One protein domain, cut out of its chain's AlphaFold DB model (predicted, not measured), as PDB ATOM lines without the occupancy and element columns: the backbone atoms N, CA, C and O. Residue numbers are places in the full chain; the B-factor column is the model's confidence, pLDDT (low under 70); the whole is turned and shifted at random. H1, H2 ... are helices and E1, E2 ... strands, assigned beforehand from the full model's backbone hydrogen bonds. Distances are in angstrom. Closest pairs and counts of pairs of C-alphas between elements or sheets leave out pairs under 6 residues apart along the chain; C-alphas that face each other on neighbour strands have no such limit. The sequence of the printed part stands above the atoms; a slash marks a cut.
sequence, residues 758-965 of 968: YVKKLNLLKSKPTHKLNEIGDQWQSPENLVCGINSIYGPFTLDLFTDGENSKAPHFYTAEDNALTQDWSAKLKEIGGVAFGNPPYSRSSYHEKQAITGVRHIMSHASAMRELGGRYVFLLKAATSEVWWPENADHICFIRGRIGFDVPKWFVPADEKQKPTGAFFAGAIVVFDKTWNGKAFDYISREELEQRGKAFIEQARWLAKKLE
ATOM      1  N   TYR A 758     119.485 125.152 130.372       75.44
ATOM      2  CA  TYR A 758     119.274 126.363 129.589       75.44
ATOM      3  C   TYR A 758     120.187 126.406 128.353       75.44
ATOM      4  O   TYR A 758     119.685 126.514 127.233       75.44
ATOM      5  N   VAL A 759     121.500 126.223 128.537       76.81
ATOM      6  CA  VAL A 759     122.494 126.153 127.449       76.81
ATOM      7  C   VAL A 759     122.189 124.993 126.496       76.81
ATOM      8  O   VAL A 759     122.095 125.201 125.287       76.81
ATOM      9  N   LYS A 760     121.919 123.791 127.028       79.12
ATOM     10  CA  LYS A 760     121.541 122.606 126.232       79.12
ATOM     11  C   LYS A 760     120.316 122.885 125.341       79.12
ATOM     12  O   LYS A 760     120.317 122.536 124.161       79.12
ATOM     13  N   LYS A 761     119.280 123.553 125.872       82.25
ATOM     14  CA  LYS A 761     118.065 123.931 125.116       82.25
ATOM     15  C   LYS A 761     118.334 125.030 124.082       82.25
ATOM     16  O   LYS A 761     117.780 124.961 122.987       82.25
ATOM     17  N   LEU A 762     119.186 126.008 124.398       81.88
ATOM     18  CA  LEU A 762     119.558 127.090 123.484       81.88
ATOM     19  C   LEU A 762     120.395 126.582 122.300       81.88
ATOM     20  O   LEU A 762     120.083 126.898 121.154       81.88
ATOM     21  N   ASN A 763     121.398 125.741 122.548       84.12
ATOM     22  CA  ASN A 763     122.234 125.166 121.491       84.12
ATOM     23  C   ASN A 763     121.435 124.200 120.597       84.12
ATOM     24  O   ASN A 763     121.567 124.240 119.372       84.12
ATOM     25  N   LEU A 764     120.509 123.420 121.172       85.44
ATOM     26  CA  LEU A 764     119.548 122.634 120.392       85.44
ATOM     27  C   LEU A 764     118.642 123.523 119.524       85.44
ATOM     28  O   LEU A 764     118.377 123.171 118.376       85.44
ATOM     29  N   LEU A 765     118.184 124.672 120.037       85.75
ATOM     30  CA  LEU A 765     117.389 125.623 119.260       85.75
ATOM     31  C   LEU A 765     118.188 126.189 118.077       85.75
ATOM     32  O   LEU A 765     117.713 126.064 116.953       85.75
ATOM     33  N   LYS A 766     119.397 126.722 118.321       84.75
ATOM     34  CA  LYS A 766     120.307 127.271 117.294       84.75
ATOM     35  C   LYS A 766     120.629 126.267 116.173       84.75
ATOM     36  O   LYS A 766     120.849 126.664 115.037       84.75
ATOM     37  N   SER A 767     120.649 124.968 116.489       85.19
ATOM     38  CA  SER A 767     120.932 123.886 115.532       85.19
ATOM     39  C   SER A 767     119.789 123.554 114.558       85.19
ATOM     40  O   SER A 767     119.977 122.745 113.646       85.19
ATOM     41  N   LYS A 768     118.591 124.136 114.729       87.00
ATOM     42  CA  LYS A 768     117.447 123.839 113.857       87.00
ATOM     43  C   LYS A 768     117.635 124.452 112.461       87.00
ATOM     44  O   LYS A 768     118.076 125.592 112.341       87.00
ATOM     45  N   PRO A 769     117.197 123.766 111.387       86.19
ATOM     46  CA  PRO A 769     117.257 124.322 110.035       86.19
ATOM     47  C   PRO A 769     116.271 125.484 109.822       86.19
ATOM     48  O   PRO A 769     116.489 126.318 108.948       86.19
ATOM     49  N   THR A 770     115.181 125.538 110.594       90.50
ATOM     50  CA  THR A 770     114.186 126.618 110.577       90.50
ATOM     51  C   THR A 770     113.587 126.842 111.968       90.50
ATOM     52  O   THR A 770     113.581 125.950 112.817       90.50
ATOM     53  N   HIS A 771     113.075 128.052 112.189       91.38
ATOM     54  CA  HIS A 771     112.679 128.590 113.486       91.38
ATOM     55  C   HIS A 771     111.342 129.335 113.389       91.38
ATOM     56  O   HIS A 771     111.032 129.973 112.375       91.38
ATOM     57  N   LYS A 772     110.558 129.313 114.468       87.81
ATOM     58  CA  LYS A 772     109.360 130.149 114.632       87.81
ATOM     59  C   LYS A 772     109.639 131.339 115.544       87.81
ATOM     60  O   LYS A 772     110.435 131.251 116.478       87.81
ATOM     61  N   LEU A 773     108.929 132.445 115.323       82.50
ATOM     62  CA  LEU A 773     109.133 133.696 116.069       82.50
ATOM     63  C   LEU A 773     108.817 133.572 117.578       82.50
ATOM     64  O   LEU A 773     109.252 134.394 118.374       82.50
ATOM     65  N   ASN A 774     108.061 132.547 117.985       80.69
ATOM     66  CA  ASN A 774     107.772 132.252 119.389       80.69
ATOM     67  C   ASN A 774     108.787 131.299 120.052       80.69
ATOM     68  O   ASN A 774     108.698 131.089 121.258       80.69
ATOM     69  N   GLU A 775     109.726 130.715 119.299       82.06
ATOM     70  CA  GLU A 775     110.752 129.811 119.842       82.06
ATOM     71  C   GLU A 775     112.015 130.552 120.304       82.06
ATOM     72  O   GLU A 775     112.689 130.070 121.207       82.06
ATOM     73  N   ILE A 776     112.321 131.726 119.734       78.00
ATOM     74  CA  ILE A 776     113.541 132.502 120.048       78.00
ATOM     75  C   ILE A 776     113.571 133.102 121.465       78.00
ATOM     76  O   ILE A 776     114.641 133.473 121.943       78.00
ATOM     77  N   GLY A 777     112.429 133.166 122.158       79.00
ATOM     78  CA  GLY A 777     112.353 133.549 123.571       79.00
ATOM     79  C   GLY A 777     112.976 134.916 123.868       79.00
ATOM     80  O   GLY A 777     112.479 135.934 123.395       79.00
ATOM     81  N   ASP A 778     114.053 134.912 124.658       75.75
ATOM     82  CA  ASP A 778     114.800 136.101 125.097       75.75
ATOM     83  C   ASP A 778     115.914 136.548 124.140       75.75
ATOM     84  O   ASP A 778     116.544 137.569 124.388       75.75
ATOM     85  N   GLN A 779     116.202 135.797 123.076       82.25
ATOM     86  CA  GLN A 779     117.416 135.968 122.261       82.25
ATOM     87  C   GLN A 779     117.344 137.158 121.280       82.25
ATOM     88  O   GLN A 779     117.878 137.105 120.177       82.25
ATOM     89  N   TRP A 780     116.645 138.228 121.655       82.25
ATOM     90  CA  TRP A 780     116.441 139.423 120.841       82.25
ATOM     91  C   TRP A 780     117.668 140.335 120.865       82.25
ATOM     92  O   TRP A 780     118.197 140.666 121.926       82.25
ATOM     93  N   GLN A 781     118.092 140.794 119.689       84.88
ATOM     94  CA  GLN A 781     119.269 141.638 119.533       84.88
ATOM     95  C   GLN A 781     118.911 143.128 119.667       84.88
ATOM     96  O   GLN A 781     117.993 143.633 119.019       84.88
ATOM     97  N   SER A 782     119.685 143.864 120.470       87.62
ATOM     98  CA  SER A 782     119.595 145.327 120.562       87.62
ATOM     99  C   SER A 782     120.006 145.998 119.235       87.62
ATOM    100  O   SER A 782     121.099 145.699 118.740       87.62
ATOM    101  N   PRO A 783     119.205 146.927 118.670       87.44
ATOM    102  CA  PRO A 783     119.530 147.572 117.398       87.44
ATOM    103  C   PRO A 783     120.808 148.414 117.450       87.44
ATOM    104  O   PRO A 783     121.003 149.210 118.371       87.44
ATOM    105  N   GLU A 784     121.638 148.307 116.413       87.06
ATOM    106  CA  GLU A 784     122.987 148.897 116.373       87.06
ATOM    107  C   GLU A 784     122.986 150.415 116.623       87.06
ATOM    108  O   GLU A 784     123.656 150.911 117.527       87.06
ATOM    109  N   ASN A 785     122.144 151.155 115.889       88.19
ATOM    110  CA  ASN A 785     122.013 152.609 116.037       88.19
ATOM    111  C   ASN A 785     121.590 153.015 117.459       88.19
ATOM    112  O   ASN A 785     121.972 154.083 117.928       88.19
ATOM    113  N   LEU A 786     120.790 152.192 118.145       90.62
ATOM    114  CA  LEU A 786     120.345 152.494 119.502       90.62
ATOM    115  C   LEU A 786     121.500 152.307 120.489       90.62
ATOM    116  O   LEU A 786     121.776 153.213 121.271       90.62
ATOM    117  N   VAL A 787     122.211 151.177 120.417       91.81
ATOM    118  CA  VAL A 787     123.338 150.891 121.321       91.81
ATOM    119  C   VAL A 787     124.483 151.881 121.108       91.81
ATOM    120  O   VAL A 787     124.987 152.422 122.089       91.81
ATOM    121  N   CYS A 788     124.838 152.220 119.864       91.69
ATOM    122  CA  CYS A 788     125.821 153.274 119.587       91.69
ATOM    123  C   CYS A 788     125.373 154.647 120.119       91.69
ATOM    124  O   CYS A 788     126.198 155.410 120.619       91.69
ATOM    125  N   GLY A 789     124.071 154.955 120.064       93.12
ATOM    126  CA  GLY A 789     123.500 156.165 120.660       93.12
ATOM    127  C   GLY A 789     123.700 156.221 122.176       93.12
ATOM    128  O   GLY A 789     124.180 157.229 122.691       93.12
ATOM    129  N   ILE A 790     123.417 155.122 122.885       94.81
ATOM    130  CA  ILE A 790     123.638 155.005 124.338       94.81
ATOM    131  C   ILE A 790     125.144 155.065 124.660       94.81
ATOM    132  O   ILE A 790     125.550 155.820 125.544       94.81
ATOM    133  N   ASN A 791     125.983 154.347 123.907       94.06
ATOM    134  CA  ASN A 791     127.444 154.335 124.056       94.06
ATOM    135  C   ASN A 791     128.046 155.747 123.916       94.06
ATOM    136  O   ASN A 791     128.946 156.114 124.664       94.06
ATOM    137  N   SER A 792     127.494 156.583 123.024       91.75
ATOM    138  CA  SER A 792     127.935 157.978 122.841       91.75
ATOM    139  C   SER A 792     127.675 158.904 124.044       91.75
ATOM    140  O   SER A 792     128.229 160.000 124.091       91.75
ATOM    141  N   ILE A 793     126.833 158.484 124.998       92.06
ATOM    142  CA  ILE A 793     126.455 159.258 126.194       92.06
ATOM    143  C   ILE A 793     127.038 158.623 127.467       92.06
ATOM    144  O   ILE A 793     127.545 159.333 128.331       92.06
ATOM    145  N   TYR A 794     126.973 157.293 127.585       93.69
ATOM    146  CA  TYR A 794     127.285 156.563 128.820       93.69
ATOM    147  C   TYR A 794     128.507 155.638 128.721       93.69
ATOM    148  O   TYR A 794     128.908 155.067 129.734       93.69
ATOM    149  N   GLY A 795     129.102 155.482 127.538       89.12
ATOM    150  CA  GLY A 795     130.260 154.622 127.295       89.12
ATOM    151  C   GLY A 795     131.609 155.201 127.758       89.12
ATOM    152  O   GLY A 795     131.636 156.102 128.603       89.12
ATOM    153  N   PRO A 796     132.739 154.701 127.214       92.88
ATOM    154  CA  PRO A 796     132.834 153.658 126.187       92.88
ATOM    155  C   PRO A 796     132.522 152.255 126.733       92.88
ATOM    156  O   PRO A 796     133.062 151.850 127.762       92.88
ATOM    157  N   PHE A 797     131.677 151.507 126.025       94.94
ATOM    158  CA  PHE A 797     131.380 150.108 126.337       94.94
ATOM    159  C   PHE A 797     132.542 149.185 125.944       94.94
ATOM    160  O   PHE A 797     132.995 149.191 124.800       94.94
ATOM    161  N   THR A 798     133.010 148.392 126.906       94.31
ATOM    162  CA  THR A 798     134.163 147.483 126.785       94.31
ATOM    163  C   THR A 798     133.822 146.033 127.131       94.31
ATOM    164  O   THR A 798     134.498 145.129 126.641       94.31
ATOM    165  N   LEU A 799     132.740 145.810 127.887       95.25
ATOM    166  CA  LEU A 799     132.212 144.497 128.262       95.25
ATOM    167  C   LEU A 799     130.719 144.382 127.904       95.25
ATOM    168  O   LEU A 799     129.944 145.258 128.277       95.25
ATOM    169  N   ASP A 800     130.302 143.314 127.224       94.12
ATOM    170  CA  ASP A 800     128.885 142.972 127.014       94.12
ATOM    171  C   ASP A 800     128.489 141.812 127.935       94.12
ATOM    172  O   ASP A 800     129.049 140.717 127.868       94.12
ATOM    173  N   LEU A 801     127.546 142.061 128.841       93.38
ATOM    174  CA  LEU A 801     127.161 141.109 129.882       93.38
ATOM    175  C   LEU A 801     126.216 140.008 129.382       93.38
ATOM    176  O   LEU A 801     126.110 138.977 130.042       93.38
ATOM    177  N   PHE A 802     125.497 140.230 128.275       90.31
ATOM    178  CA  PHE A 802     124.409 139.347 127.834       90.31
ATOM    179  C   PHE A 802     124.347 139.242 126.306       90.31
ATOM    180  O   PHE A 802     123.465 139.811 125.660       90.31
ATOM    181  N   THR A 803     125.263 138.461 125.732       86.06
ATOM    182  CA  THR A 803     125.337 138.199 124.284       86.06
ATOM    183  C   THR A 803     125.211 136.706 123.954       86.06
ATOM    184  O   THR A 803     125.403 135.834 124.802       86.06
ATOM    185  N   ASP A 804     124.908 136.395 122.691       78.19
ATOM    186  CA  ASP A 804     125.079 135.054 122.120       78.19
ATOM    187  C   ASP A 804     126.457 134.835 121.458       78.19
ATOM    188  O   ASP A 804     126.662 133.806 120.813       78.19
ATOM    189  N   GLY A 805     127.381 135.790 121.628       81.25
ATOM    190  CA  GLY A 805     128.715 135.846 121.034       81.25
ATOM    191  C   GLY A 805     128.709 136.549 119.677       81.25
ATOM    192  O   GLY A 805     129.410 137.541 119.478       81.25
ATOM    193  N   GLU A 806     127.865 136.097 118.748       77.62
ATOM    194  CA  GLU A 806     127.771 136.690 117.409       77.62
ATOM    195  C   GLU A 806     127.158 138.096 117.417       77.62
ATOM    196  O   GLU A 806     127.428 138.890 116.509       77.62
ATOM    197  N   ASN A 807     126.302 138.409 118.393       81.19
ATOM    198  CA  ASN A 807     125.579 139.677 118.475       81.19
ATOM    199  C   ASN A 807     126.211 140.741 119.400       81.19
ATOM    200  O   ASN A 807     125.628 141.827 119.517       81.19
ATOM    201  N   SER A 808     127.377 140.447 119.997       87.19
ATOM    202  CA  SER A 808     128.058 141.275 121.008       87.19
ATOM    203  C   SER A 808     128.212 142.740 120.595       87.19
ATOM    204  O   SER A 808     128.480 143.059 119.432       87.19
ATOM    205  N   LYS A 809     128.059 143.639 121.572       88.19
ATOM    206  CA  LYS A 809     128.208 145.094 121.431       88.19
ATOM    207  C   LYS A 809     129.510 145.644 122.010       88.19
ATOM    208  O   LYS A 809     129.704 146.859 121.981       88.19
ATOM    209  N   ALA A 810     130.399 144.781 122.503       88.50
ATOM    210  CA  ALA A 810     131.690 145.178 123.057       88.50
ATOM    211  C   ALA A 810     132.815 144.157 122.752       88.50
ATOM    212  O   ALA A 810     132.520 143.003 122.424       88.50
ATOM    213  N   PRO A 811     134.105 144.552 122.851       86.62
ATOM    214  CA  PRO A 811     135.241 143.674 122.547       86.62
ATOM    215  C   PRO A 811     135.378 142.469 123.486       86.62
ATOM    216  O   PRO A 811     135.799 141.402 123.049       86.62
ATOM    217  N   HIS A 812     135.021 142.633 124.762       92.38
ATOM    218  CA  HIS A 812     134.928 141.548 125.736       92.38
ATOM    219  C   HIS A 812     133.460 141.262 126.028       92.38
ATOM    220  O   HIS A 812     132.636 142.177 125.994       92.38
ATOM    221  N   PHE A 813     133.115 140.014 126.328       93.00
ATOM    222  CA  PHE A 813     131.728 139.648 126.579       93.00
ATOM    223  C   PHE A 813     131.573 138.339 127.356       93.00
ATOM    224  O   PHE A 813     132.503 137.537 127.407       93.00
ATOM    225  N   TYR A 814     130.380 138.129 127.915       91.00
ATOM    226  CA  TYR A 814     129.941 136.859 128.493       91.00
ATOM    227  C   TYR A 814     128.780 136.267 127.690       91.00
ATOM    228  O   TYR A 814     127.801 136.947 127.368       91.00
ATOM    229  N   THR A 815     128.877 134.977 127.399       87.44
ATOM    230  CA  THR A 815     127.803 134.180 126.808       87.44
ATOM    231  C   THR A 815     126.941 133.520 127.891       87.44
ATOM    232  O   THR A 815     127.228 133.574 129.090       87.44
ATOM    233  N   ALA A 816     125.875 132.835 127.470       80.81
ATOM    234  CA  ALA A 816     125.083 131.982 128.356       80.81
ATOM    235  C   ALA A 816     125.870 130.790 128.945       80.81
ATOM    236  O   ALA A 816     125.413 130.210 129.930       80.81
ATOM    237  N   GLU A 817     127.009 130.414 128.350       80.38
ATOM    238  CA  GLU A 817     127.869 129.322 128.828       80.38
ATOM    239  C   GLU A 817     128.806 129.806 129.944       80.38
ATOM    240  O   GLU A 817     128.970 129.108 130.940       80.38
ATOM    241  N   ASP A 818     129.307 131.043 129.846       83.25
ATOM    242  CA  ASP A 818     130.139 131.688 130.876       83.25
ATOM    243  C   ASP A 818     129.358 132.051 132.154       83.25
ATOM    244  O   ASP A 818     129.961 132.321 133.192       83.25
ATOM    245  N   ASN A 819     128.023 132.104 132.055       87.25
ATOM    246  CA  ASN A 819     127.074 132.612 133.049       87.25
ATOM    247  C   ASN A 819     127.539 133.910 133.734       87.25
ATOM    248  O   ASN A 819     128.083 133.886 134.833       87.25
ATOM    249  N   ALA A 820     127.233 135.066 133.141       87.81
ATOM    250  CA  ALA A 820     127.620 136.367 133.690       87.81
ATOM    251  C   ALA A 820     127.333 136.540 135.201       87.81
ATOM    252  O   ALA A 820     128.115 137.193 135.882       87.81
ATOM    253  N   LEU A 821     126.274 135.944 135.762       88.94
ATOM    254  CA  LEU A 821     125.926 136.089 137.187       88.94
ATOM    255  C   LEU A 821     126.854 135.344 138.163       88.94
ATOM    256  O   LEU A 821     126.717 135.515 139.371       88.94
ATOM    257  N   THR A 822     127.803 134.544 137.674       87.88
ATOM    258  CA  THR A 822     128.861 133.922 138.493       87.88
ATOM    259  C   THR A 822     130.191 134.670 138.409       87.88
ATOM    260  O   THR A 822     131.126 134.340 139.136       87.88
ATOM    261  N   GLN A 823     130.279 135.682 137.544       90.56
ATOM    262  CA  GLN A 823     131.505 136.410 137.232       90.56
ATOM    263  C   GLN A 823     131.609 137.701 138.057       90.56
ATOM    264  O   GLN A 823     130.618 138.416 138.241       90.56
ATOM    265  N   ASP A 824     132.824 138.051 138.498       91.19
ATOM    266  CA  ASP A 824     133.108 139.374 139.066       91.19
ATOM    267  C   ASP A 824     133.313 140.395 137.935       91.19
ATOM    268  O   ASP A 824     134.394 140.541 137.355       91.19
ATOM    269  N   TRP A 825     132.241 141.124 137.619       94.19
ATOM    270  CA  TRP A 825     132.267 142.163 136.592       94.19
ATOM    271  C   TRP A 825     133.151 143.351 136.987       94.19
ATOM    272  O   TRP A 825     133.695 144.022 136.111       94.19
ATOM    273  N   SER A 826     133.310 143.626 138.286       92.00
ATOM    274  CA  SER A 826     134.120 144.744 138.768       92.00
ATOM    275  C   SER A 826     135.609 144.449 138.618       92.00
ATOM    276  O   SER A 826     136.351 145.311 138.146       92.00
ATOM    277  N   ALA A 827     136.044 143.233 138.953       91.19
ATOM    278  CA  ALA A 827     137.400 142.763 138.685       91.19
ATOM    279  C   ALA A 827     137.708 142.799 137.181       91.19
ATOM    280  O   ALA A 827     138.727 143.368 136.783       91.19
ATOM    281  N   LYS A 828     136.795 142.305 136.328       90.25
ATOM    282  CA  LYS A 828     137.009 142.338 134.873       90.25
ATOM    283  C   LYS A 828     137.084 143.766 134.320       90.25
ATOM    284  O   LYS A 828     137.962 144.049 133.509       90.25
ATOM    285  N   LEU A 829     136.238 144.688 134.791       91.31
ATOM    286  CA  LEU A 829     136.306 146.107 134.404       91.31
ATOM    287  C   LEU A 829     137.563 146.828 134.925       91.31
ATOM    288  O   LEU A 829     138.018 147.764 134.271       91.31
ATOM    289  N   LYS A 830     138.158 146.401 136.049       90.94
ATOM    290  CA  LYS A 830     139.456 146.924 136.525       90.94
ATOM    291  C   LYS A 830     140.620 146.510 135.618       90.94
ATOM    292  O   LYS A 830     141.557 147.285 135.466       90.94
ATOM    293  N   GLU A 831     140.548 145.328 135.006       90.56
ATOM    294  CA  GLU A 831     141.538 144.830 134.039       90.56
ATOM    295  C   GLU A 831     141.439 145.553 132.683       90.56
ATOM    296  O   GLU A 831     142.435 146.069 132.183       90.56
ATOM    297  N   ILE A 832     140.241 145.598 132.086       90.88
ATOM    298  CA  ILE A 832     140.047 146.072 130.698       90.88
ATOM    299  C   ILE A 832     139.704 147.569 130.593       90.88
ATOM    300  O   ILE A 832     139.802 148.153 129.513       90.88
ATOM    301  N   GLY A 833     139.296 148.198 131.700       89.00
ATOM    302  CA  GLY A 833     138.796 149.575 131.745       89.00
ATOM    303  C   GLY A 833     137.427 149.762 131.076       89.00
ATOM    304  O   GLY A 833     136.888 148.865 130.434       89.00
ATOM    305  N   GLY A 834     136.848 150.959 131.197       91.06
ATOM    306  CA  GLY A 834     135.595 151.322 130.520       91.06
ATOM    307  C   GLY A 834     134.322 150.924 131.275       91.06
ATOM    308  O   GLY A 834     134.238 151.074 132.492       91.06
ATOM    309  N   VAL A 835     133.294 150.515 130.529       95.25
ATOM    310  CA  VAL A 835     131.911 150.355 131.008       95.25
ATOM    311  C   VAL A 835     131.319 149.047 130.500       95.25
ATOM    312  O   VAL A 835     131.500 148.688 129.336       95.25
ATOM    313  N   ALA A 836     130.550 148.361 131.342       96.56
ATOM    314  CA  ALA A 836     129.796 147.185 130.931       96.56
ATOM    315  C   ALA A 836     128.391 147.558 130.427       96.56
ATOM    316  O   ALA A 836     127.675 148.325 131.072       96.56
ATOM    317  N   PHE A 837     127.983 146.990 129.294       96.44
ATOM    318  CA  PHE A 837     126.638 147.098 128.731       96.44
ATOM    319  C   PHE A 837     125.841 145.808 128.965       96.44
ATOM    320  O   PHE A 837     126.409 144.718 128.979       96.44
ATOM    321  N   GLY A 838     124.517 145.911 129.112       93.38
ATOM    322  CA  GLY A 838     123.648 144.735 129.166       93.38
ATOM    323  C   GLY A 838     122.232 144.967 128.638       93.38
ATOM    324  O   GLY A 838     121.548 145.918 129.018       93.38
ATOM    325  N   ASN A 839     121.751 144.034 127.817       90.38
ATOM    326  CA  ASN A 839     120.329 143.843 127.531       90.38
ATOM    327  C   ASN A 839     119.901 142.489 128.131       90.38
ATOM    328  O   ASN A 839     120.208 141.454 127.543       90.38
ATOM    329  N   PRO A 840     119.281 142.460 129.322       86.88
ATOM    330  CA  PRO A 840     119.111 141.217 130.067       86.88
ATOM    331  C   PRO A 840     118.026 140.294 129.480       86.88
ATOM    332  O   PRO A 840     117.020 140.784 128.966       86.88
ATOM    333  N   PRO A 841     118.152 138.962 129.637       82.56
ATOM    334  CA  PRO A 841     117.064 138.022 129.368       82.56
ATOM    335  C   PRO A 841     115.869 138.251 130.315       82.56
ATOM    336  O   PRO A 841     116.019 138.254 131.543       82.56
ATOM    337  N   TYR A 842     114.671 138.418 129.742       77.50
ATOM    338  CA  TYR A 842     113.423 138.731 130.459       77.50
ATOM    339  C   TYR A 842     112.607 137.492 130.870       77.50
ATOM    340  O   TYR A 842     111.533 137.631 131.465       77.50
ATOM    341  N   SER A 843     113.083 136.281 130.578       75.25
ATOM    342  CA  SER A 843     112.457 135.033 131.010       75.25
ATOM    343  C   SER A 843     112.386 134.904 132.531       75.25
ATOM    344  O   SER A 843     113.081 135.564 133.308       75.25
ATOM    345  N   ARG A 844     111.518 133.985 132.969       74.00
ATOM    346  CA  ARG A 844     111.503 133.508 134.355       74.00
ATOM    347  C   ARG A 844     112.878 132.950 134.712       74.00
ATOM    348  O   ARG A 844     113.468 132.246 133.896       74.00
ATOM    349  N   SER A 845     113.322 133.211 135.938       79.75
ATOM    350  CA  SER A 845     114.635 132.798 136.429       79.75
ATOM    351  C   SER A 845     114.910 131.315 136.189       79.75
ATOM    352  O   SER A 845     114.252 130.450 136.772       79.75
ATOM    353  N   SER A 846     115.893 131.040 135.337       76.06
ATOM    354  CA  SER A 846     116.510 129.727 135.188       76.06
ATOM    355  C   SER A 846     117.712 129.619 136.123       76.06
ATOM    356  O   SER A 846     118.407 130.612 136.353       76.06
ATOM    357  N   TYR A 847     117.948 128.419 136.649       75.56
ATOM    358  CA  TYR A 847     119.029 128.133 137.585       75.56
ATOM    359  C   TYR A 847     119.826 126.911 137.136       75.56
ATOM    360  O   TYR A 847     119.282 125.989 136.526       75.56
ATOM    361  N   HIS A 848     121.094 126.883 137.520       68.62
ATOM    362  CA  HIS A 848     121.983 125.737 137.412       68.62
ATOM    363  C   HIS A 848     122.831 125.684 138.685       68.62
ATOM    364  O   HIS A 848     123.296 126.719 139.144       68.62
ATOM    365  N   GLU A 849     122.925 124.517 139.326       65.00
ATOM    366  CA  GLU A 849     123.622 124.344 140.618       65.00
ATOM    367  C   GLU A 849     123.243 125.388 141.699       65.00
ATOM    368  O   GLU A 849     124.073 125.840 142.482       65.00
ATOM    369  N   LYS A 850     121.955 125.771 141.751       71.69
ATOM    370  CA  LYS A 850     121.376 126.861 142.577       71.69
ATOM    371  C   LYS A 850     121.795 128.292 142.196       71.69
ATOM    372  O   LYS A 850     121.184 129.234 142.692       71.69
ATOM    373  N   GLN A 851     122.750 128.481 141.291       76.38
ATOM    374  CA  GLN A 851     123.114 129.787 140.739       76.38
ATOM    375  C   GLN A 851     122.112 130.203 139.656       76.38
ATOM    376  O   GLN A 851     121.632 129.373 138.882       76.38
ATOM    377  N   ALA A 852     121.762 131.488 139.598       82.94
ATOM    378  CA  ALA A 852     120.896 132.015 138.546       82.94
ATOM    379  C   ALA A 852     121.658 132.139 137.215       82.94
ATOM    380  O   ALA A 852     122.841 132.464 137.211       82.94
ATOM    381  N   ILE A 853     120.962 131.917 136.097       79.38
ATOM    382  CA  ILE A 853     121.447 132.202 134.731       79.38
ATOM    383  C   ILE A 853     120.620 133.327 134.094       79.38
ATOM    384  O   ILE A 853     121.152 134.195 133.407       79.38
ATOM    385  N   THR A 854     119.303 133.329 134.323       81.12
ATOM    386  CA  THR A 854     118.380 134.339 133.778       81.12
ATOM    387  C   THR A 854     117.493 134.949 134.863       81.12
ATOM    388  O   THR A 854     117.460 134.493 136.011       81.12
ATOM    389  N   GLY A 855     116.730 135.976 134.483       85.44
ATOM    390  CA  GLY A 855     115.759 136.648 135.338       85.44
ATOM    391  C   GLY A 855     116.287 137.975 135.866       85.44
ATOM    392  O   GLY A 855     117.187 138.022 136.703       85.44
ATOM    393  N   VAL A 856     115.663 139.065 135.411       86.00
ATOM    394  CA  VAL A 856     116.125 140.447 135.626       86.00
ATOM    395  C   VAL A 856     116.337 140.803 137.104       86.00
ATOM    396  O   VAL A 856     117.258 141.552 137.407       86.00
ATOM    397  N   ARG A 857     115.580 140.209 138.044       87.50
ATOM    398  CA  ARG A 857     115.787 140.408 139.497       87.50
ATOM    399  C   ARG A 857     117.221 140.083 139.928       87.50
ATOM    400  O   ARG A 857     117.851 140.884 140.610       87.50
ATOM    401  N   HIS A 858     117.724 138.918 139.526       89.38
ATOM    402  CA  HIS A 858     119.066 138.456 139.892       89.38
ATOM    403  C   HIS A 858     120.133 139.303 139.209       89.38
ATOM    404  O   HIS A 858     121.123 139.670 139.832       89.38
ATOM    405  N   ILE A 859     119.873 139.704 137.964       91.94
ATOM    406  CA  ILE A 859     120.758 140.565 137.178       91.94
ATOM    407  C   ILE A 859     120.902 141.956 137.811       91.94
ATOM    408  O   ILE A 859     122.020 142.445 137.944       91.94
ATOM    409  N   MET A 860     119.805 142.578 138.256       93.19
ATOM    410  CA  MET A 860     119.853 143.874 138.947       93.19
ATOM    411  C   MET A 860     120.478 143.763 140.342       93.19
ATOM    412  O   MET A 860     121.237 144.643 140.745       93.19
ATOM    413  N   SER A 861     120.230 142.664 141.063       90.19
ATOM    414  CA  SER A 861     120.878 142.413 142.354       90.19
ATOM    415  C   SER A 861     122.396 142.245 142.209       90.19
ATOM    416  O   SER A 861     123.142 142.826 142.999       90.19
ATOM    417  N   HIS A 862     122.858 141.519 141.183       92.69
ATOM    418  CA  HIS A 862     124.283 141.360 140.880       92.69
ATOM    419  C   HIS A 862     124.906 142.673 140.404       92.69
ATOM    420  O   HIS A 862     125.953 143.059 140.908       92.69
ATOM    421  N   ALA A 863     124.229 143.429 139.532       93.00
ATOM    422  CA  ALA A 863     124.667 144.764 139.117       93.00
ATOM    423  C   ALA A 863     124.878 145.709 140.310       93.00
ATOM    424  O   ALA A 863     125.906 146.379 140.390       93.00
ATOM    425  N   SER A 864     123.949 145.716 141.272       90.88
ATOM    426  CA  SER A 864     124.084 146.510 142.496       90.88
ATOM    427  C   SER A 864     125.285 146.064 143.340       90.88
ATOM    428  O   SER A 864     126.030 146.916 143.817       90.88
ATOM    429  N   ALA A 865     125.523 144.756 143.494       91.69
ATOM    430  CA  ALA A 865     126.685 144.236 144.223       91.69
ATOM    431  C   ALA A 865     128.015 144.570 143.517       91.69
ATOM    432  O   ALA A 865     128.959 145.053 144.140       91.69
ATOM    433  N   MET A 866     128.075 144.403 142.198       93.56
ATOM    434  CA  MET A 866     129.247 144.717 141.377       93.56
ATOM    435  C   MET A 866     129.511 146.238 141.273       93.56
ATOM    436  O   MET A 866     130.642 146.663 141.008       93.56
ATOM    437  N   ARG A 867     128.492 147.079 141.517       92.62
ATOM    438  CA  ARG A 867     128.601 148.541 141.707       92.62
ATOM    439  C   ARG A 867     129.162 148.902 143.075       92.62
ATOM    440  O   ARG A 867     129.924 149.863 143.172       92.62
ATOM    441  N   GLU A 868     128.893 148.113 144.117       91.00
ATOM    442  CA  GLU A 868     129.533 148.326 145.419       91.00
ATOM    443  C   GLU A 868     131.060 148.190 145.355       91.00
ATOM    444  O   GLU A 868     131.754 148.994 145.982       91.00
ATOM    445  N   LEU A 869     131.554 147.258 144.532       90.00
ATOM    446  CA  LEU A 869     132.976 146.989 144.275       90.00
ATOM    447  C   LEU A 869     133.664 148.008 143.339       90.00
ATOM    448  O   LEU A 869     134.885 147.941 143.148       90.00
ATOM    449  N   GLY A 870     132.904 148.963 142.787       86.88
ATOM    450  CA  GLY A 870     133.415 150.117 142.038       86.88
ATOM    451  C   GLY A 870     133.419 149.997 140.510       86.88
ATOM    452  O   GLY A 870     134.103 150.784 139.863       86.88
ATOM    453  N   GLY A 871     132.703 149.034 139.915       89.56
ATOM    454  CA  GLY A 871     132.508 149.014 138.456       89.56
ATOM    455  C   GLY A 871     131.304 149.844 137.985       89.56
ATOM    456  O   GLY A 871     130.479 150.274 138.794       89.56
ATOM    457  N   ARG A 872     131.213 150.056 136.664       95.06
ATOM    458  CA  ARG A 872     130.224 150.919 135.995       95.06
ATOM    459  C   ARG A 872     129.418 150.122 134.966       95.06
ATOM    460  O   ARG A 872     130.000 149.554 134.040       95.06
ATOM    461  N   TYR A 873     128.092 150.103 135.113       96.44
ATOM    462  CA  TYR A 873     127.184 149.237 134.343       96.44
ATOM    463  C   TYR A 873     126.030 150.038 133.742       96.44
ATOM    464  O   TYR A 873     125.437 150.872 134.424       96.44
ATOM    465  N   VAL A 874     125.691 149.768 132.480       97.06
ATOM    466  CA  VAL A 874     124.632 150.459 131.730       97.06
ATOM    467  C   VAL A 874     123.701 149.436 131.086       97.06
ATOM    468  O   VAL A 874     124.096 148.687 130.193       97.06
ATOM    469  N   PHE A 875     122.440 149.423 131.511       96.19
ATOM    470  CA  PHE A 875     121.425 148.484 131.046       96.19
ATOM    471  C   PHE A 875     120.371 149.153 130.172       96.19
ATOM    472  O   PHE A 875     119.871 150.228 130.502       96.19
ATOM    473  N   LEU A 876     119.970 148.476 129.094       93.50
ATOM    474  CA  LEU A 876     118.775 148.822 128.324       93.50
ATOM    475  C   LEU A 876     117.596 147.985 128.838       93.50
ATOM    476  O   LEU A 876     117.453 146.816 128.482       93.50
ATOM    477  N   LEU A 877     116.756 148.580 129.687       91.56
ATOM    478  CA  LEU A 877     115.624 147.897 130.312       91.56
ATOM    479  C   LEU A 877     114.282 148.273 129.679       91.56
ATOM    480  O   LEU A 877     114.069 149.399 129.227       91.56
ATOM    481  N   LYS A 878     113.314 147.355 129.731       88.81
ATOM    482  CA  LYS A 878     111.891 147.699 129.622       88.81
ATOM    483  C   LYS A 878     111.495 148.566 130.821       88.81
ATOM    484  O   LYS A 878     111.609 148.111 131.955       88.81
ATOM    485  N   ALA A 879     110.981 149.768 130.566       87.94
ATOM    486  CA  ALA A 879     110.443 150.662 131.587       87.94
ATOM    487  C   ALA A 879     109.216 150.011 132.246       87.94
ATOM    488  O   ALA A 879     108.133 149.950 131.656       87.94
ATOM    489  N   ALA A 880     109.417 149.467 133.442       83.19
ATOM    490  CA  ALA A 880     108.437 148.654 134.149       83.19
ATOM    491  C   ALA A 880     108.515 148.931 135.657       83.19
ATOM    492  O   ALA A 880     108.776 148.038 136.454       83.19
ATOM    493  N   THR A 881     108.291 150.190 136.036       81.19
ATOM    494  CA  THR A 881     108.429 150.709 137.411       81.19
ATOM    495  C   THR A 881     107.556 150.005 138.456       81.19
ATOM    496  O   THR A 881     107.803 150.144 139.642       81.19
ATOM    497  N   SER A 882     106.542 149.240 138.041       76.88
ATOM    498  CA  SER A 882     105.688 148.430 138.921       76.88
ATOM    499  C   SER A 882     106.205 147.006 139.177       76.88
ATOM    500  O   SER A 882     105.558 146.235 139.882       76.88
ATOM    501  N   GLU A 883     107.302 146.596 138.540       76.62
ATOM    502  CA  GLU A 883     107.856 145.250 138.672       76.62
ATOM    503  C   GLU A 883     108.870 145.176 139.818       76.62
ATOM    504  O   GLU A 883     109.768 146.002 139.920       76.62
ATOM    505  N   VAL A 884     108.826 144.112 140.624       75.44
ATOM    506  CA  VAL A 884     109.716 143.922 141.796       75.44
ATOM    507  C   VAL A 884     111.198 143.703 141.415       75.44
ATOM    508  O   VAL A 884     112.053 143.533 142.276       75.44
ATOM    509  N   TRP A 885     111.524 143.634 140.122       79.94
ATOM    510  CA  TRP A 885     112.903 143.613 139.616       79.94
ATOM    511  C   TRP A 885     113.380 144.978 139.107       79.94
ATOM    512  O   TRP A 885     114.526 145.085 138.676       79.94
ATOM    513  N   TRP A 886     112.524 146.001 139.118       89.25
ATOM    514  CA  TRP A 886     112.872 147.337 138.661       89.25
ATOM    515  C   TRP A 886     113.851 148.015 139.640       89.25
ATOM    516  O   TRP A 886     113.564 148.091 140.835       89.25
ATOM    517  N   PRO A 887     115.008 148.506 139.167       86.31
ATOM    518  CA  PRO A 887     116.068 149.010 140.034       86.31
ATOM    519  C   PRO A 887     115.849 150.485 140.407       86.31
ATOM    520  O   PRO A 887     116.543 151.367 139.910       86.31
ATOM    521  N   GLU A 888     114.892 150.773 141.294       84.19
ATOM    522  CA  GLU A 888     114.627 152.145 141.782       84.19
ATOM    523  C   GLU A 888     115.843 152.812 142.448       84.19
ATOM    524  O   GLU A 888     115.935 154.035 142.490       84.19
ATOM    525  N   ASN A 889     116.779 152.005 142.951       82.56
ATOM    526  CA  ASN A 889     118.012 152.421 143.612       82.56
ATOM    527  C   ASN A 889     119.223 152.557 142.666       82.56
ATOM    528  O   ASN A 889     120.351 152.655 143.151       82.56
ATOM    529  N   ALA A 890     119.024 152.509 141.345       89.31
ATOM    530  CA  ALA A 890     120.087 152.787 140.384       89.31
ATOM    531  C   ALA A 890     120.540 154.257 140.457       89.31
ATOM    532  O   ALA A 890     119.744 155.156 140.722       89.31
ATOM    533  N   ASP A 891     121.818 154.504 140.172       95.44
ATOM    534  CA  ASP A 891     122.436 155.830 140.281       95.44
ATOM    535  C   ASP A 891     121.886 156.835 139.254       95.44
ATOM    536  O   ASP A 891     121.843 158.041 139.510       95.44
ATOM    537  N   HIS A 892     121.432 156.338 138.099       95.94
ATOM    538  CA  HIS A 892     120.729 157.135 137.098       95.94
ATOM    539  C   HIS A 892     119.771 156.304 136.241       95.94
ATOM    540  O   HIS A 892     120.108 155.213 135.783       95.94
ATOM    541  N   ILE A 893     118.589 156.858 135.961       96.12
ATOM    542  CA  ILE A 893     117.575 156.273 135.080       96.12
ATOM    543  C   ILE A 893     117.134 157.310 134.041       96.12
ATOM    544  O   ILE A 893     116.482 158.304 134.363       96.12
ATOM    545  N   CYS A 894     117.434 157.054 132.767       95.69
ATOM    546  CA  CYS A 894     116.987 157.876 131.646       95.69
ATOM    547  C   CYS A 894     115.876 157.169 130.860       95.69
ATOM    548  O   CYS A 894     116.106 156.155 130.199       95.69
ATOM    549  N   PHE A 895     114.654 157.694 130.919       95.19
ATOM    550  CA  PHE A 895     113.506 157.118 130.219       95.19
ATOM    551  C   PHE A 895     113.506 157.499 128.735       95.19
ATOM    552  O   PHE A 895     113.577 158.677 128.370       95.19
ATOM    553  N   ILE A 896     113.355 156.505 127.858       92.75
ATOM    554  CA  ILE A 896     113.349 156.719 126.411       92.75
ATOM    555  C   ILE A 896     111.925 157.065 125.959       92.75
ATOM    556  O   ILE A 896     111.020 156.229 125.948       92.75
ATOM    557  N   ARG A 897     111.725 158.315 125.531       90.50
ATOM    558  CA  ARG A 897     110.493 158.790 124.892       90.50
ATOM    559  C   ARG A 897     110.403 158.202 123.489       90.50
ATOM    560  O   ARG A 897     110.975 158.720 122.530       90.50
ATOM    561  N   GLY A 898     109.701 157.083 123.395       85.94
ATOM    562  CA  GLY A 898     109.496 156.337 122.166       85.94
ATOM    563  C   GLY A 898     109.334 154.851 122.452       85.94
ATOM    564  O   GLY A 898     109.640 154.360 123.535       85.94
ATOM    565  N   ARG A 899     108.824 154.125 121.463       83.75
ATOM    566  CA  ARG A 899     108.590 152.682 121.548       83.75
ATOM    567  C   ARG A 899     109.756 151.963 120.861       83.75
ATOM    568  O   ARG A 899     109.995 152.202 119.677       83.75
ATOM    569  N   ILE A 900     110.506 151.145 121.597       83.75
ATOM    570  CA  ILE A 900     111.740 150.474 121.153       83.75
ATOM    571  C   ILE A 900     111.415 149.066 120.664       83.75
ATOM    572  O   ILE A 900     110.671 148.347 121.325       83.75
ATOM    573  N   GLY A 901     111.956 148.695 119.505       81.50
ATOM    574  CA  GLY A 901     111.889 147.344 118.947       81.50
ATOM    575  C   GLY A 901     113.280 146.717 118.929       81.50
ATOM    576  O   GLY A 901     114.270 147.438 119.026       81.50
ATOM    577  N   PHE A 902     113.331 145.395 118.812       83.44
ATOM    578  CA  PHE A 902     114.566 144.614 118.795       83.44
ATOM    579  C   PHE A 902     114.644 143.795 117.510       83.44
ATOM    580  O   PHE A 902     113.614 143.422 116.939       83.44
ATOM    581  N   ASP A 903     115.868 143.527 117.074       84.88
ATOM    582  CA  ASP A 903     116.151 142.717 115.898       84.88
ATOM    583  C   ASP A 903     116.126 141.223 116.262       84.88
ATOM    584  O   ASP A 903     116.359 140.831 117.410       84.88
ATOM    585  N   VAL A 904     115.833 140.365 115.283       85.81
ATOM    586  CA  VAL A 904     115.976 138.909 115.450       85.81
ATOM    587  C   VAL A 904     117.465 138.527 115.487       85.81
ATOM    588  O   VAL A 904     118.265 139.183 114.814       85.81
ATOM    589  N   PRO A 905     117.862 137.488 116.243       85.81
ATOM    590  CA  PRO A 905     119.258 137.060 116.301       85.81
ATOM    591  C   PRO A 905     119.746 136.524 114.948       85.81
ATOM    592  O   PRO A 905     118.960 136.008 114.152       85.81
ATOM    593  N   LYS A 906     121.057 136.614 114.692       85.12
ATOM    594  CA  LYS A 906     121.675 136.307 113.383       85.12
ATOM    595  C   LYS A 906     121.423 134.878 112.883       85.12
ATOM    596  O   LYS A 906     121.273 134.677 111.682       85.12
ATOM    597  N   TRP A 907     121.322 133.910 113.793       85.88
ATOM    598  CA  TRP A 907     121.030 132.502 113.496       85.88
ATOM    599  C   TRP A 907     119.538 132.209 113.225       85.88
ATOM    600  O   TRP A 907     119.181 131.076 112.902       85.88
ATOM    601  N   PHE A 908     118.639 133.197 113.331       88.00
ATOM    602  CA  PHE A 908     117.212 132.996 113.074       88.00
ATOM    603  C   PHE A 908     116.912 132.789 111.580       88.00
ATOM    604  O   PHE A 908     116.957 133.716 110.771       88.00
ATOM    605  N   VAL A 909     116.498 131.569 111.233       88.69
ATOM    606  CA  VAL A 909     116.007 131.207 109.891       88.69
ATOM    607  C   VAL A 909     114.482 131.024 109.934       88.69
ATOM    608  O   VAL A 909     114.028 130.080 110.583       88.69
ATOM    609  N   PRO A 910     113.664 131.865 109.271       88.00
ATOM    610  CA  PRO A 910     112.203 131.806 109.379       88.00
ATOM    611  C   PRO A 910     111.611 130.538 108.743       88.00
ATOM    612  O   PRO A 910     111.905 130.210 107.597       88.00
ATOM    613  N   ALA A 911     110.723 129.850 109.466       87.81
ATOM    614  CA  ALA A 911     110.060 128.632 108.984       87.81
ATOM    615  C   ALA A 911     108.995 128.857 107.891       87.81
ATOM    616  O   ALA A 911     108.696 127.934 107.136       87.81
ATOM    617  N   ASP A 912     108.412 130.056 107.806       87.38
ATOM    618  CA  ASP A 912     107.439 130.448 106.782       87.38
ATOM    619  C   ASP A 912     107.390 131.982 106.622       87.38
ATOM    620  O   ASP A 912     107.920 132.727 107.450       87.38
ATOM    621  N   GLU A 913     106.731 132.482 105.569       80.31
ATOM    622  CA  GLU A 913     106.625 133.928 105.296       80.31
ATOM    623  C   GLU A 913     105.873 134.736 106.370       80.31
ATOM    624  O   GLU A 913     105.945 135.970 106.359       80.31
ATOM    625  N   LYS A 914     105.151 134.070 107.285       75.38
ATOM    626  CA  LYS A 914     104.446 134.698 108.410       75.38
ATOM    627  C   LYS A 914     105.356 134.868 109.629       75.38
ATOM    628  O   LYS A 914     105.013 135.653 110.507       75.38
ATOM    629  N   GLN A 915     106.531 134.228 109.671       79.00
ATOM    630  CA  GLN A 915     107.547 134.412 110.721       79.00
ATOM    631  C   GLN A 915     108.338 135.729 110.567       79.00
ATOM    632  O   GLN A 915     109.556 135.764 110.732       79.00
ATOM    633  N   LYS A 916     107.654 136.831 110.235       71.25
ATOM    634  CA  LYS A 916     108.235 138.180 110.163       71.25
ATOM    635  C   LYS A 916     107.932 138.922 111.470       71.25
ATOM    636  O   LYS A 916     106.770 138.929 111.880       71.25
ATOM    637  N   PRO A 917     108.918 139.560 112.127       65.75
ATOM    638  CA  PRO A 917     108.684 140.281 113.373       65.75
ATOM    639  C   PRO A 917     107.744 141.475 113.151       65.75
ATOM    640  O   PRO A 917     108.129 142.513 112.614       65.75
ATOM    641  N   THR A 918     106.497 141.351 113.605       57.91
ATOM    642  CA  THR A 918     105.602 142.495 113.795       57.91
ATOM    643  C   THR A 918     106.049 143.225 115.057       57.91
ATOM    644  O   THR A 918     105.825 142.714 116.154       57.91
ATOM    645  N   GLY A 919     106.719 144.371 114.901       54.06
ATOM    646  CA  GLY A 919     107.458 145.051 115.971       54.06
ATOM    647  C   GLY A 919     106.717 145.117 117.311       54.06
ATOM    648  O   GLY A 919     105.798 145.916 117.495       54.06
ATOM    649  N   ALA A 920     107.148 144.290 118.264       51.34
ATOM    650  CA  ALA A 920     106.640 144.276 119.630       51.34
ATOM    651  C   ALA A 920     107.283 145.424 120.422       51.34
ATOM    652  O   ALA A 920     108.139 145.214 121.276       51.34
ATOM    653  N   PHE A 921     106.917 146.662 120.086       71.44
ATOM    654  CA  PHE A 921     107.602 147.821 120.642       71.44
ATOM    655  C   PHE A 921     107.201 148.094 122.099       71.44
ATOM    656  O   PHE A 921     106.018 148.334 122.379       71.44
ATOM    657  N   PHE A 922     108.176 148.170 123.007       76.94
ATOM    658  CA  PHE A 922     107.969 148.513 124.420       76.94
ATOM    659  C   PHE A 922     108.547 149.888 124.792       76.94
ATOM    660  O   PHE A 922     109.371 150.444 124.069       76.94
ATOM    661  N   ALA A 923     108.083 150.473 125.900       85.25
ATOM    662  CA  ALA A 923     108.694 151.675 126.471       85.25
ATOM    663  C   ALA A 923     109.989 151.272 127.190       85.25
ATOM    664  O   ALA A 923     109.952 150.367 128.023       85.25
ATOM    665  N   GLY A 924     111.118 151.888 126.843       89.94
ATOM    666  CA  GLY A 924     112.432 151.526 127.382       89.94
ATOM    667  C   GLY A 924     113.038 152.597 128.282       89.94
ATOM    668  O   GLY A 924     112.613 153.752 128.272       89.94
ATOM    669  N   ALA A 925     114.057 152.211 129.037       94.38
ATOM    670  CA  ALA A 925     114.880 153.096 129.846       94.38
ATOM    671  C   ALA A 925     116.340 152.636 129.827       94.38
ATOM    672  O   ALA A 925     116.630 151.449 129.671       94.38
ATOM    673  N   ILE A 926     117.245 153.588 130.012       95.62
ATOM    674  CA  ILE A 926     118.669 153.360 130.232       95.62
ATOM    675  C   ILE A 926     118.884 153.454 131.738       95.62
ATOM    676  O   ILE A 926     118.593 154.494 132.328       95.62
ATOM    677  N   VAL A 927     119.359 152.380 132.356       96.44
ATOM    678  CA  VAL A 927     119.638 152.318 133.794       96.44
ATOM    679  C   VAL A 927     121.140 152.230 133.998       96.44
ATOM    680  O   VAL A 927     121.792 151.386 133.389       96.44
ATOM    681  N   VAL A 928     121.687 153.086 134.854       96.38
ATOM    682  CA  VAL A 928     123.120 153.178 135.128       96.38
ATOM    683  C   VAL A 928     123.381 152.895 136.603       96.38
ATOM    684  O   VAL A 928     122.767 153.500 137.480       96.38
ATOM    685  N   PHE A 929     124.324 151.994 136.852       96.44
ATOM    686  CA  PHE A 929     124.897 151.721 138.164       96.44
ATOM    687  C   PHE A 929     126.348 152.204 138.155       96.44
ATOM    688  O   PHE A 929     127.183 151.672 137.419       96.44
ATOM    689  N   ASP A 930     126.624 153.246 138.932       93.50
ATOM    690  CA  ASP A 930     127.872 154.002 138.948       93.50
ATOM    691  C   ASP A 930     127.970 154.822 140.247       93.50
ATOM    692  O   ASP A 930     127.374 155.892 140.367       93.50
ATOM    693  N   LYS A 931     128.778 154.356 141.210       90.88
ATOM    694  CA  LYS A 931     129.045 155.071 142.476       90.88
ATOM    695  C   LYS A 931     129.595 156.490 142.295       90.88
ATOM    696  O   LYS A 931     129.569 157.266 143.246       90.88
ATOM    697  N   THR A 932     130.149 156.809 141.125       89.94
ATOM    698  CA  THR A 932     130.760 158.112 140.826       89.94
ATOM    699  C   THR A 932     129.810 159.070 140.107       89.94
ATOM    700  O   THR A 932     130.187 160.213 139.832       89.94
ATOM    701  N   TRP A 933     128.571 158.645 139.833       90.31
ATOM    702  CA  TRP A 933     127.578 159.472 139.160       90.31
ATOM    703  C   TRP A 933     127.227 160.721 139.977       90.31
ATOM    704  O   TRP A 933     126.789 160.650 141.123       90.31
ATOM    705  N   ASN A 934     127.391 161.884 139.350       87.88
ATOM    706  CA  ASN A 934     127.108 163.203 139.925       87.88
ATOM    707  C   ASN A 934     126.040 163.987 139.133       87.88
ATOM    708  O   ASN A 934     125.834 165.176 139.375       87.88
ATOM    709  N   GLY A 935     125.391 163.334 138.164       81.44
ATOM    710  CA  GLY A 935     124.296 163.899 137.382       81.44
ATOM    711  C   GLY A 935     122.938 163.752 138.074       81.44
ATOM    712  O   GLY A 935     122.831 163.336 139.225       81.44
ATOM    713  N   LYS A 936     121.861 164.053 137.342       87.94
ATOM    714  CA  LYS A 936     120.487 163.828 137.824       87.94
ATOM    715  C   LYS A 936     120.231 162.336 138.052       87.94
ATOM    716  O   LYS A 936     120.686 161.525 137.249       87.94
ATOM    717  N   ALA A 937     119.422 161.992 139.053       83.50
ATOM    718  CA  ALA A 937     118.945 160.619 139.255       83.50
ATOM    719  C   ALA A 937     117.970 160.164 138.148       83.50
ATOM    720  O   ALA A 937     118.000 159.013 137.727       83.50
ATOM    721  N   PHE A 938     117.150 161.080 137.618       89.94
ATOM    722  CA  PHE A 938     116.192 160.800 136.544       89.94
ATOM    723  C   PHE A 938     116.344 161.776 135.375       89.94
ATOM    724  O   PHE A 938     116.538 162.977 135.586       89.94
ATOM    725  N   ASP A 939     116.212 161.274 134.147       91.25
ATOM    726  CA  ASP A 939     116.186 162.098 132.932       91.25
ATOM    727  C   ASP A 939     115.320 161.478 131.817       91.25
ATOM    728  O   ASP A 939     114.768 160.385 131.967       91.25
ATOM    729  N   TYR A 940     115.169 162.186 130.694       93.88
ATOM    730  CA  TYR A 940     114.415 161.729 129.526       93.88
ATOM    731  C   TYR A 940     115.135 162.055 128.216       93.88
ATOM    732  O   TYR A 940     115.458 163.213 127.960       93.88
ATOM    733  N   ILE A 941     115.241 161.074 127.320       93.06
ATOM    734  CA  ILE A 941     115.770 161.257 125.958       93.06
ATOM    735  C   ILE A 941     114.787 160.716 124.920       93.06
ATOM    736  O   ILE A 941     114.048 159.774 125.197       93.06
ATOM    737  N   SER A 942     114.724 161.296 123.718       93.31
ATOM    738  CA  SER A 942     113.870 160.741 122.657       93.31
ATOM    739  C   SER A 942     114.545 159.570 121.936       93.31
ATOM    740  O   SER A 942     115.763 159.557 121.749       93.31
ATOM    741  N   ARG A 943     113.751 158.584 121.491       92.00
ATOM    742  CA  ARG A 943     114.256 157.482 120.649       92.00
ATOM    743  C   ARG A 943     114.915 158.019 119.373       92.00
ATOM    744  O   ARG A 943     115.958 157.520 118.964       92.00
ATOM    745  N   GLU A 944     114.309 159.035 118.762       91.25
ATOM    746  CA  GLU A 944     114.799 159.663 117.531       91.25
ATOM    747  C   GLU A 944     116.168 160.321 117.737       91.25
ATOM    748  O   GLU A 944     117.055 160.147 116.906       91.25
ATOM    749  N   GLU A 945     116.378 161.006 118.864       92.38
ATOM    750  CA  GLU A 945     117.673 161.597 119.213       92.38
ATOM    751  C   GLU A 945     118.749 160.530 119.458       92.38
ATOM    752  O   GLU A 945     119.857 160.659 118.935       92.38
ATOM    753  N   LEU A 946     118.438 159.452 120.192       91.81
ATOM    754  CA  LEU A 946     119.371 158.332 120.379       91.81
ATOM    755  C   LEU A 946     119.782 157.707 119.039       91.81
ATOM    756  O   LEU A 946     120.970 157.504 118.795       91.81
ATOM    757  N   GLU A 947     118.823 157.450 118.146       91.19
ATOM    758  CA  GLU A 947     119.112 156.904 116.816       91.19
ATOM    759  C   GLU A 947     119.914 157.873 115.935       91.19
ATOM    760  O   GLU A 947     120.756 157.426 115.156       91.19
ATOM    761  N   GLN A 948     119.678 159.186 116.035       91.25
ATOM    762  CA  GLN A 948     120.464 160.203 115.324       91.25
ATOM    763  C   GLN A 948     121.908 160.260 115.840       91.25
ATOM    764  O   GLN A 948     122.840 160.226 115.035       91.25
ATOM    765  N   ARG A 949     122.106 160.267 117.167       92.81
ATOM    766  CA  ARG A 949     123.433 160.200 117.806       92.81
ATOM    767  C   ARG A 949     124.186 158.937 117.389       92.81
ATOM    768  O   ARG A 949     125.341 159.023 116.982       92.81
ATOM    769  N   GLY A 950     123.522 157.781 117.408       92.12
ATOM    770  CA  GLY A 950     124.116 156.512 116.992       92.12
ATOM    771  C   GLY A 950     124.493 156.460 115.512       92.12
ATOM    772  O   GLY A 950     125.590 156.012 115.188       92.12
ATOM    773  N   LYS A 951     123.647 156.983 114.611       91.25
ATOM    774  CA  LYS A 951     123.986 157.116 113.180       91.25
ATOM    775  C   LYS A 951     125.233 157.979 112.979       91.25
ATOM    776  O   LYS A 951     126.161 157.537 112.309       91.25
ATOM    777  N   ALA A 952     125.291 159.150 113.618       89.50
ATOM    778  CA  ALA A 952     126.455 160.034 113.547       89.50
ATOM    779  C   ALA A 952     127.731 159.364 114.098       89.50
ATOM    780  O   ALA A 952     128.798 159.483 113.497       89.50
ATOM    781  N   PHE A 953     127.621 158.610 115.198       87.69
ATOM    782  CA  PHE A 953     128.727 157.841 115.776       87.69
ATOM    783  C   PHE A 953     129.247 156.762 114.806       87.69
ATOM    784  O   PHE A 953     130.451 156.667 114.567       87.69
ATOM    785  N   ILE A 954     128.346 155.997 114.181       87.69
ATOM    786  CA  ILE A 954     128.685 154.960 113.191       87.69
ATOM    787  C   ILE A 954     129.309 155.574 111.925       87.69
ATOM    788  O   ILE A 954     130.267 155.025 111.380       87.69
ATOM    789  N   GLU A 955     128.804 156.713 111.448       88.75
ATOM    790  CA  GLU A 955     129.369 157.426 110.296       88.75
ATOM    791  C   GLU A 955     130.783 157.949 110.581       88.75
ATOM    792  O   GLU A 955     131.677 157.770 109.748       88.75
ATOM    793  N   GLN A 956     131.024 158.510 111.771       85.62
ATOM    794  CA  GLN A 956     132.361 158.922 112.208       85.62
ATOM    795  C   GLN A 956     133.316 157.729 112.340       85.62
ATOM    796  O   GLN A 956     134.440 157.798 111.841       85.62
ATOM    797  N   ALA A 957     132.875 156.616 112.936       82.56
ATOM    798  CA  ALA A 957     133.677 155.399 113.057       82.56
ATOM    799  C   ALA A 957     134.068 154.828 111.681       82.56
ATOM    800  O   ALA A 957     135.239 154.539 111.439       82.56
ATOM    801  N   ARG A 958     133.120 154.753 110.734       85.94
ATOM    802  CA  ARG A 958     133.384 154.329 109.344       85.94
ATOM    803  C   ARG A 958     134.337 155.274 108.613       85.94
ATOM    804  O   ARG A 958     135.184 154.813 107.849       85.94
ATOM    805  N   TRP A 959     134.219 156.583 108.836       86.56
ATOM    806  CA  TRP A 959     135.134 157.572 108.264       86.56
ATOM    807  C   TRP A 959     136.554 157.437 108.833       86.56
ATOM    808  O   TRP A 959     137.517 157.481 108.068       86.56
ATOM    809  N   LEU A 960     136.692 157.205 110.144       81.38
ATOM    810  CA  LEU A 960     137.980 156.952 110.798       81.38
ATOM    811  C   LEU A 960     138.624 155.649 110.314       81.38
ATOM    812  O   LEU A 960     139.783 155.683 109.908       81.38
ATOM    813  N   ALA A 961     137.884 154.537 110.271       80.75
ATOM    814  CA  ALA A 961     138.384 153.258 109.757       80.75
ATOM    815  C   ALA A 961     138.898 153.396 108.312       80.75
ATOM    816  O   ALA A 961     140.039 153.046 108.012       80.75
ATOM    817  N   LYS A 962     138.110 154.047 107.441       81.88
ATOM    818  CA  LYS A 962     138.499 154.343 106.052       81.88
ATOM    819  C   LYS A 962     139.732 155.252 105.939       81.88
ATOM    820  O   LYS A 962     140.447 155.170 104.946       81.88
ATOM    821  N   LYS A 963     139.980 156.125 106.922       79.94
ATOM    822  CA  LYS A 963     141.156 157.011 106.972       79.94
ATOM    823  C   LYS A 963     142.412 156.312 107.514       79.94
ATOM    824  O   LYS A 963     143.514 156.754 107.210       79.94
ATOM    825  N   LEU A 964     142.250 155.260 108.315       78.81
ATOM    826  CA  LEU A 964     143.337 154.509 108.952       78.81
ATOM    827  C   LEU A 964     143.793 153.279 108.143       78.81
ATOM    828  O   LEU A 964     144.639 152.536 108.623       78.81
ATOM    829  N   GLU A 965     143.219 153.046 106.955       70.50
ATOM    830  CA  GLU A 965     143.430 151.846 106.116       70.50
ATOM    831  C   GLU A 965     143.162 150.505 106.830       70.50
ATOM    832  O   GLU A 965     143.512 149.436 106.331       70.50
TER     833      GLU A 965
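Overview. This is residues 758 to 965 of the 968 residues of a protein of Providencia rettgeri (UniProt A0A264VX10). A strongly twisted, curled sheet of six strands forms the core, with H2 over one face and H3 and H4 over the other; the long helix H5 leaves the E4 and E6 side and crosses H2, and residues 955 to 965, of which 955 to 963 belong to H5, stick out. H1 lies away from the sheet, where the long links 767 to 783 and 901 to 921 also reach out. The 208 printed residues run H1 H2 E1 H3 E2 H4 E3 E4 E5 E6 H5, a mixed class of helices and strands, with 98 residues, under half, in named elements. The mixed sheet has the order E1 E2 E3 E5 E4 E6. The whole is compact, with a radius of gyration of the C-alphas of 17.2 A and spans of 49 by 47 by 39 A.

Along the chain. Find C-alpha 758 at (119.274, 126.363, 129.589), where H1 begins; it runs to 766. Next come H2, residues 784 to 794, 15.2 A long, and E1, 797 to 800. H3 spans 825 to 832, E2 835 to 838, and H4 856 to 868, 18.4 A. E3 is 873 to 878, 16.1 A; E4 is 892 to 900, 19.5 A, and bends by 79 degrees at residue 897. E5, 922 to 929, measures 22.0 A, and E6 is 938 to 942. H5, 943 to 963, runs 30.2 A to C-alpha 963 at (141.156, 157.011, 106.972).

Arrangement. Start at the sheet. E1 and E2 are parallel, with N 837 and O 799 2.8 A apart; E2 and E3 are parallel, with N 874 and O 836 2.8 A apart. E1, H3, E2 and E2, H4, E3 are strand-helix-strand units, parallel neighbour strands with a helix between, each with a right-handed crossover. E3 and E5 are antiparallel, N 875 to O 927 2.8 A. E4 and E5 form an antiparallel hairpin, N 894 to O 926 2.8 A. E4 and E6 are parallel, N 897 to O 941 2.8 A. The domain has three layers, helices on both faces of the sheet: H2 and H5 on one, H3 and H4 on the other. H4 has a height over the sheet of 9.8 A. H2 and H5 touch about perpendicular, at 87 degrees, the closest C-alphas being Gly 789 and Gly 950, 3.7 A. H1 is apart from H2. Every O i to N i+4 pair is within hydrogen-bond range in H1, H3, H4 and H5, and 6 of 7 in H2.

Size, cuts and confidence. The farthest C-alphas, Lys 850 and Lys 963, are 50.7 A apart. The printed part has no cut. Long links join H1 to H2, E1 to H3, E2 to H4, E3 to E4 and E4 to E5. Look for pLDDT under 70 at residues 848 to 849 and 917 to 920.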